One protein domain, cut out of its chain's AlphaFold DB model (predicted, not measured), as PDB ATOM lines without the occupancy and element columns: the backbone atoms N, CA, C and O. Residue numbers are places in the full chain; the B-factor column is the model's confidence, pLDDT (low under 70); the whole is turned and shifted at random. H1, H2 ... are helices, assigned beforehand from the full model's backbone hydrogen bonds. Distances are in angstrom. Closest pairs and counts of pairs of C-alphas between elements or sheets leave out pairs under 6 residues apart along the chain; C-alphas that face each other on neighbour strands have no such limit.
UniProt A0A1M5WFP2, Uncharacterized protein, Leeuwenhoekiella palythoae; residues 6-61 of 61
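Overview. This is residues 6 to 61 of the 61 residues of an uncharacterized protein of Leeuwenhoekiella palythoae (UniProt A0A1M5WFP2). An open zigzag has the long helix H2 as its middle stroke; short H1 folds back near H2, and beyond H2's other end H3 turns back across an empty gap, like the second arm of a V. The 56 printed residues hold three named helices, in the order H1, H2, H3, and no named strand: all helix. The whole is extended, radius of gyration of the C-alphas 16.0 A, and spans 45 by 29 by 11 A, only just flat.

Arrangement. Start at H2, residues 21 to 42. H1, residues 6 to 12, is close but not clearly touching: the closest C-alphas, Leu 8 and Leu 28, are 7.4 A apart. The two run opposite ways at a steep tilt of 50 degrees. H3, residues 49 to 59, is apart from both. In H1, H2 and H3 every O i to N i+4 pair is within hydrogen-bond range.

Along the chain. Find C-alpha 21 at (58.605, 6.416, -4.892); H2 runs 32.0 A from there to C-alpha 42 at (69.702, 6.939, 25.144). H3 covers 15.5 A, H1 10.3 A.

Size, cuts and confidence. The C-alphas of Asp 17 and Asn 50 are farthest apart, 45.0 A. Both links are short, the printed part has no cut, and no printed residue is under pLDDT 70.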
ATOM      1  N   ALA A   6      70.483  -2.467   4.034       85.12
ATOM      2  CA  ALA A   6      69.847  -3.332   5.025       85.12
ATOM      3  C   ALA A   6      68.554  -2.716   5.584       85.12
ATOM      4  O   ALA A   6      67.544  -3.411   5.654       85.12
ATOM      5  N   HIS A   7      68.568  -1.421   5.915       77.81
ATOM      6  CA  HIS A   7      67.375  -0.703   6.376       77.81
ATOM      7  C   HIS A   7      66.301  -0.645   5.290       77.81
ATOM      8  O   HIS A   7      65.158  -0.984   5.569       77.81
ATOM      9  N   LEU A   8      66.673  -0.348   4.039       84.56
ATOM     10  CA  LEU A   8      65.729  -0.361   2.917       84.56
ATOM     11  C   LEU A   8      65.051  -1.729   2.749       84.56
ATOM     12  O   LEU A   8      63.831  -1.805   2.652       84.56
ATOM     13  N   LYS A   9      65.830  -2.816   2.768       87.50
ATOM     14  CA  LYS A   9      65.292  -4.178   2.637       87.50
ATOM     15  C   LYS A   9      64.264  -4.519   3.715       87.50
ATOM     16  O   LYS A   9      63.233  -5.076   3.379       87.50
ATOM     17  N   LYS A  10      64.515  -4.138   4.975       84.62
ATOM     18  CA  LYS A  10      63.555  -4.347   6.073       84.62
ATOM     19  C   LYS A  10      62.223  -3.626   5.843       84.62
ATOM     20  O   LYS A  10      61.205  -4.079   6.350       84.62
ATOM     21  N   GLN A  11      62.227  -2.503   5.118       81.31
ATOM     22  CA  GLN A  11      61.005  -1.744   4.848       81.31
ATOM     23  C   GLN A  11      60.210  -2.300   3.677       81.31
ATOM     24  O   GLN A  11      58.983  -2.305   3.750       81.31
ATOM     25  N   ILE A  12      60.888  -2.798   2.639       85.31
ATOM     26  CA  ILE A  12      60.239  -3.320   1.429       85.31
ATOM     27  C   ILE A  12      59.219  -4.415   1.766       85.31
ATOM     28  O   ILE A  12      58.114  -4.372   1.245       85.31
ATOM     29  N   ASP A  13      59.536  -5.311   2.705       85.00
ATOM     30  CA  ASP A  13      58.652  -6.422   3.103       85.00
ATOM     31  C   ASP A  13      57.318  -5.977   3.734       85.00
ATOM     32  O   ASP A  13      56.405  -6.778   3.903       85.00
ATOM     33  N   SER A  14      57.207  -4.707   4.121       83.69
ATOM     34  CA  SER A  14      56.011  -4.139   4.758       83.69
ATOM     35  C   SER A  14      55.327  -3.073   3.906       83.69
ATOM     36  O   SER A  14      54.423  -2.395   4.390       83.69
ATOM     37  N   LEU A  15      55.802  -2.863   2.677       86.62
ATOM     38  CA  LEU A  15      55.127  -2.006   1.713       86.62
ATOM     39  C   LEU A  15      53.989  -2.782   1.035       86.62
ATOM     40  O   LEU A  15      54.068  -4.005   0.917       86.62
ATOM     41  N   PRO A  16      52.926  -2.085   0.610       89.62
ATOM     42  CA  PRO A  16      51.894  -2.682  -0.232       89.62
ATOM     43  C   PRO A  16      52.469  -3.151  -1.578       89.62
ATOM     44  O   PRO A  16      53.559  -2.740  -1.973       89.62
ATOM     45  N   ASP A  17      51.713  -3.978  -2.305       91.25
ATOM     46  CA  ASP A  17      52.107  -4.467  -3.637       91.25
ATOM     47  C   ASP A  17      52.347  -3.320  -4.640       91.25
ATOM     48  O   ASP A  17      53.203  -3.424  -5.519       91.25
ATOM     49  N   GLU A  18      51.625  -2.208  -4.477       94.19
ATOM     50  CA  GLU A  18      51.808  -0.968  -5.231       94.19
ATOM     51  C   GLU A  18      52.036   0.203  -4.274       94.19
ATOM     52  O   GLU A  18      51.240   0.445  -3.368       94.19
ATOM     53  N   PHE A  19      53.112   0.948  -4.500       92.12
ATOM     54  CA  PHE A  19      53.448   2.181  -3.794       92.12
ATOM     55  C   PHE A  19      54.189   3.119  -4.746       92.12
ATOM     56  O   PHE A  19      54.810   2.695  -5.726       92.12
ATOM     57  N   SER A  20      54.148   4.409  -4.445       94.31
ATOM     58  CA  SER A  20      54.922   5.428  -5.143       94.31
ATOM     59  C   SER A  20      56.331   5.570  -4.560       94.31
ATOM     60  O   SER A  20      56.605   5.247  -3.402       94.31
ATOM     61  N   ILE A  21      57.254   6.097  -5.367       91.69
ATOM     62  CA  ILE A  21      58.605   6.416  -4.892       91.69
ATOM     63  C   ILE A  21      58.567   7.465  -3.774       91.69
ATOM     64  O   ILE A  21      59.352   7.360  -2.832       91.69
ATOM     65  N   ASP A  22      57.641   8.420  -3.839       93.00
ATOM     66  CA  ASP A  22      57.504   9.463  -2.822       93.00
ATOM     67  C   ASP A  22      57.123   8.861  -1.459       93.00
ATOM     68  O   ASP A  22      57.791   9.131  -0.463       93.00
ATOM     69  N   GLU A  23      56.156   7.938  -1.424       90.50
ATOM     70  CA  GLU A  23      55.770   7.214  -0.201       90.50
ATOM     71  C   GLU A  23      56.932   6.402   0.389       90.50
ATOM     72  O   GLU A  23      57.129   6.370   1.608       90.50
ATOM     73  N   LEU A  24      57.742   5.759  -0.463       89.38
ATOM     74  CA  LEU A  24      58.941   5.051  -0.013       89.38
ATOM     75  C   LEU A  24      59.935   6.015   0.650       89.38
ATOM     76  O   LEU A  24      60.465   5.715   1.722       89.38
ATOM     77  N   VAL A  25      60.208   7.158   0.017       89.06
ATOM     78  CA  VAL A  25      61.173   8.146   0.517       89.06
ATOM     79  C   VAL A  25      60.698   8.757   1.835       89.06
ATOM     80  O   VAL A  25      61.479   8.807   2.789       89.06
ATOM     81  N   GLU A  26      59.429   9.154   1.930       90.06
ATOM     82  CA  GLU A  26      58.840   9.690   3.163       90.06
ATOM     83  C   GLU A  26      58.946   8.696   4.318       90.06
ATOM     84  O   GLU A  26      59.361   9.047   5.428       90.06
ATOM     85  N   ARG A  27      58.636   7.427   4.046       88.25
ATOM     86  CA  ARG A  27      58.723   6.371   5.049       88.25
ATOM     87  C   ARG A  27      60.152   6.156   5.537       88.25
ATOM     88  O   ARG A  27      60.371   6.046   6.742       88.25
ATOM     89  N   LEU A  28      61.128   6.109   4.631       88.50
ATOM     90  CA  LEU A  28      62.540   5.969   5.004       88.50
ATOM     91  C   LEU A  28      63.013   7.148   5.863       88.50
ATOM     92  O   LEU A  28      63.717   6.938   6.848       88.50
ATOM     93  N   PHE A  29      62.581   8.364   5.529       89.06
ATOM     94  CA  PHE A  29      62.912   9.564   6.291       89.06
ATOM     95  C   PHE A  29      62.309   9.552   7.703       89.06
ATOM     96  O   PHE A  29      62.985   9.901   8.673       89.06
ATOM     97  N   LEU A  30      61.053   9.115   7.847       90.88
ATOM     98  CA  LEU A  30      60.411   8.972   9.155       90.88
ATOM     99  C   LEU A  30      61.162   7.977  10.047       90.88
ATOM    100  O   LEU A  30      61.383   8.242  11.225       90.88
ATOM    101  N   ILE A  31      61.569   6.843   9.485       88.12
ATOM    102  CA  ILE A  31      62.256   5.791  10.236       88.12
ATOM    103  C   ILE A  31      63.623   6.266  10.704       88.12
ATOM    104  O   ILE A  31      63.966   6.085  11.869       88.12
ATOM    105  N   GLU A  32      64.360   6.966   9.845       87.75
ATOM    106  CA  GLU A  32      65.618   7.589  10.245       87.75
ATOM    107  C   GLU A  32      65.421   8.594  11.390       87.75
ATOM    108  O   GLU A  32      66.213   8.624  12.332       87.75
ATOM    109  N   LYS A  33      64.351   9.400  11.359       92.06
ATOM    110  CA  LYS A  33      64.022  10.309  12.468       92.06
ATOM    111  C   LYS A  33      63.758   9.566  13.773       92.06
ATOM    112  O   LYS A  33      64.224  10.024  14.812       92.06
ATOM    113  N   ILE A  34      63.043   8.446  13.724       91.88
ATOM    114  CA  ILE A  34      62.759   7.623  14.905       91.88
ATOM    115  C   ILE A  34      64.054   7.021  15.460       91.88
ATOM    116  O   ILE A  34      64.314   7.149  16.650       91.88
ATOM    117  N   GLU A  35      64.903   6.437  14.612       89.88
ATOM    118  CA  GLU A  35      66.198   5.875  15.030       89.88
ATOM    119  C   GLU A  35      67.137   6.946  15.605       89.88
ATOM    120  O   GLU A  35      67.900   6.696  16.538       89.88
ATOM    121  N   ASN A  36      67.093   8.161  15.056       92.12
ATOM    122  CA  ASN A  36      67.814   9.298  15.620       92.12
ATOM    123  C   ASN A  36      67.263   9.678  16.996       92.12
ATOM    124  O   ASN A  36      68.055   9.831  17.920       92.12
ATOM    125  N   ALA A  37      65.942   9.788  17.138       93.88
ATOM    126  CA  ALA A  37      65.300  10.119  18.407       93.88
ATOM    127  C   ALA A  37      65.584   9.068  19.494       93.88
ATOM    128  O   ALA A  37      65.810   9.432  20.643       93.88
ATOM    129  N   ASP A  38      65.630   7.785  19.131       94.56
ATOM    130  CA  ASP A  38      65.974   6.689  20.042       94.56
ATOM    131  C   ASP A  38      67.405   6.852  20.584       94.56
ATOM    132  O   ASP A  38      67.620   6.923  21.792       94.56
ATOM    133  N   ARG A  39      68.380   7.087  19.691       95.06
ATOM    134  CA  ARG A  39      69.771   7.379  20.087       95.06
ATOM    135  C   ARG A  39      69.900   8.641  20.939       95.06
ATOM    136  O   ARG A  39      70.680   8.661  21.885       95.06
ATOM    137  N   GLN A  40      69.155   9.692  20.603       95.81
ATOM    138  CA  GLN A  40      69.117  10.926  21.389       95.81
ATOM    139  C   GLN A  40      68.558  10.669  22.788       95.81
ATOM    140  O   GLN A  40      69.105  11.166  23.770       95.81
ATOM    141  N   SER A  41      67.514   9.845  22.897       95.50
ATOM    142  CA  SER A  41      66.938   9.446  24.177       95.50
ATOM    143  C   SER A  41      67.946   8.680  25.035       95.50
ATOM    144  O   SER A  41      68.148   9.047  26.193       95.50
ATOM    145  N   GLU A  42      68.641   7.692  24.460       96.38
ATOM    146  CA  GLU A  42      69.702   6.939  25.144       96.38
ATOM    147  C   GLU A  42      70.868   7.839  25.586       96.38
ATOM    148  O   GLU A  42      71.429   7.651  26.666       96.38
ATOM    149  N   ALA A  43      71.216   8.842  24.776       97.25
ATOM    150  CA  ALA A  43      72.263   9.816  25.075       97.25
ATOM    151  C   ALA A  43      71.831  10.912  26.071       97.25
ATOM    152  O   ALA A  43      72.661  11.723  26.485       97.25
ATOM    153  N   GLY A  44      70.553  10.960  26.464       96.25
ATOM    154  CA  GLY A  44      70.012  12.020  27.315       96.25
ATOM    155  C   GLY A  44      69.865  13.375  26.610       96.25
ATOM    156  O   GLY A  44      69.689  14.393  27.277       96.25
ATOM    157  N   GLU A  45      69.910  13.403  25.277       96.38
ATOM    158  CA  GLU A  45      69.662  14.577  24.432       96.38
ATOM    159  C   GLU A  45      68.154  14.878  24.353       96.38
ATOM    160  O   GLU A  45      67.529  14.843  23.293       96.38
ATOM    161  N   VAL A  46      67.548  15.145  25.509       94.25
ATOM    162  CA  VAL A  46      66.113  15.402  25.662       94.25
ATOM    163  C   VAL A  46      65.855  16.840  26.096       94.25
ATOM    164  O   VAL A  46      66.679  17.478  26.752       94.25
ATOM    165  N   LEU A  47      64.680  17.355  25.743       94.19
ATOM    166  CA  LEU A  47      64.222  18.662  26.199       94.19
ATOM    167  C   LEU A  47      63.454  18.517  27.513       94.19
ATOM    168  O   LEU A  47      62.615  17.630  27.667       94.19
ATOM    169  N   THR A  48      63.700  19.430  28.447       95.62
ATOM    170  CA  THR A  48      62.798  19.636  29.586       95.62
ATOM    171  C   THR A  48      61.486  20.261  29.114       95.62
ATOM    172  O   THR A  48      61.429  20.899  28.063       95.62
ATOM    173  N   GLU A  49      60.433  20.151  29.924       94.69
ATOM    174  CA  GLU A  49      59.129  20.757  29.630       94.69
ATOM    175  C   GLU A  49      59.230  22.264  29.332       94.69
ATOM    176  O   GLU A  49      58.670  22.744  28.349       94.69
ATOM    177  N   ASN A  50      60.028  23.007  30.107       96.12
ATOM    178  CA  ASN A  50      60.232  24.441  29.881       96.12
ATOM    179  C   ASN A  50      60.894  24.737  28.526       96.12
ATOM    180  O   ASN A  50      60.490  25.674  27.840       96.12
ATOM    181  N   GLN A  51      61.892  23.941  28.132       95.44
ATOM    182  CA  GLN A  51      62.553  24.087  26.831       95.44
ATOM    183  C   GLN A  51      61.601  23.725  25.687       95.44
ATOM    184  O   GLN A  51      61.528  24.451  24.700       95.44
ATOM    185  N   LEU A  52      60.810  22.660  25.848       94.75
ATOM    186  CA  LEU A  52      59.786  22.268  24.882       94.75
ATOM    187  C   LEU A  52      58.765  23.394  24.659       94.75
ATOM    188  O   LEU A  52      58.465  23.734  23.517       94.75
ATOM    189  N   MET A  53      58.272  24.019  25.731       94.88
ATOM    190  CA  MET A  53      57.325  25.136  25.635       94.88
ATOM    191  C   MET A  53      57.917  26.347  24.899       94.88
ATOM    192  O   MET A  53      57.214  27.012  24.138       94.88
ATOM    193  N   GLN A  54      59.206  26.639  25.098       95.12
ATOM    194  CA  GLN A  54      59.894  27.715  24.379       95.12
ATOM    195  C   GLN A  54      60.011  27.426  22.877       95.12
ATOM    196  O   GLN A  54      59.738  28.318  22.073       95.12
ATOM    197  N   GLU A  55      60.355  26.193  22.501       93.69
ATOM    198  CA  GLU A  55      60.437  25.767  21.098       93.69
ATOM    199  C   GLU A  55      59.064  25.776  20.412       93.69
ATOM    200  O   GLU A  55      58.924  26.327  19.319       93.69
ATOM    201  N   LEU A  56      58.018  25.267  21.076       94.31
ATOM    202  CA  LEU A  56      56.651  25.288  20.543       94.31
ATOM    203  C   LEU A  56      56.184  26.718  20.253       94.31
ATOM    204  O   LEU A  56      55.638  26.990  19.186       94.31
ATOM    205  N   ASN A  57      56.470  27.660  21.155       94.12
ATOM    206  CA  ASN A  57      56.155  29.071  20.937       94.12
ATOM    207  C   ASN A  57      56.882  29.677  19.726       94.12
ATOM    208  O   ASN A  57      56.431  30.697  19.216       94.12
ATOM    209  N   ASN A  58      58.002  29.108  19.274       93.50
ATOM    210  CA  ASN A  58      58.693  29.565  18.068       93.50
ATOM    211  C   ASN A  58      58.103  28.969  16.784       93.50
ATOM    212  O   ASN A  58      58.175  29.620  15.749       93.50
ATOM    213  N   TRP A  59      57.515  27.773  16.838       91.69
ATOM    214  CA  TRP A  59      56.872  27.137  15.681       91.69
ATOM    215  C   TRP A  59      55.517  27.740  15.318       91.69
ATOM    216  O   TRP A  59      55.122  27.688  14.158       91.69
ATOM    217  N   PHE A  60      54.806  28.300  16.298       85.31
ATOM    218  CA  PHE A  60      53.499  28.932  16.093       85.31
ATOM    219  C   PHE A  60      53.571  30.469  15.966       85.31
ATOM    220  O   PHE A  60      52.546  31.136  16.117       85.31
ATOM    221  N   LYS A  61      54.764  31.027  15.712       71.81
ATOM    222  CA  LYS A  61      54.965  32.428  15.291       71.81
ATOM    223  C   LYS A  61      54.888  32.546  13.777       71.81
ATOM    224  O   LYS A  61      54.346  33.576  13.322       71.81
TER     225      LYS A  61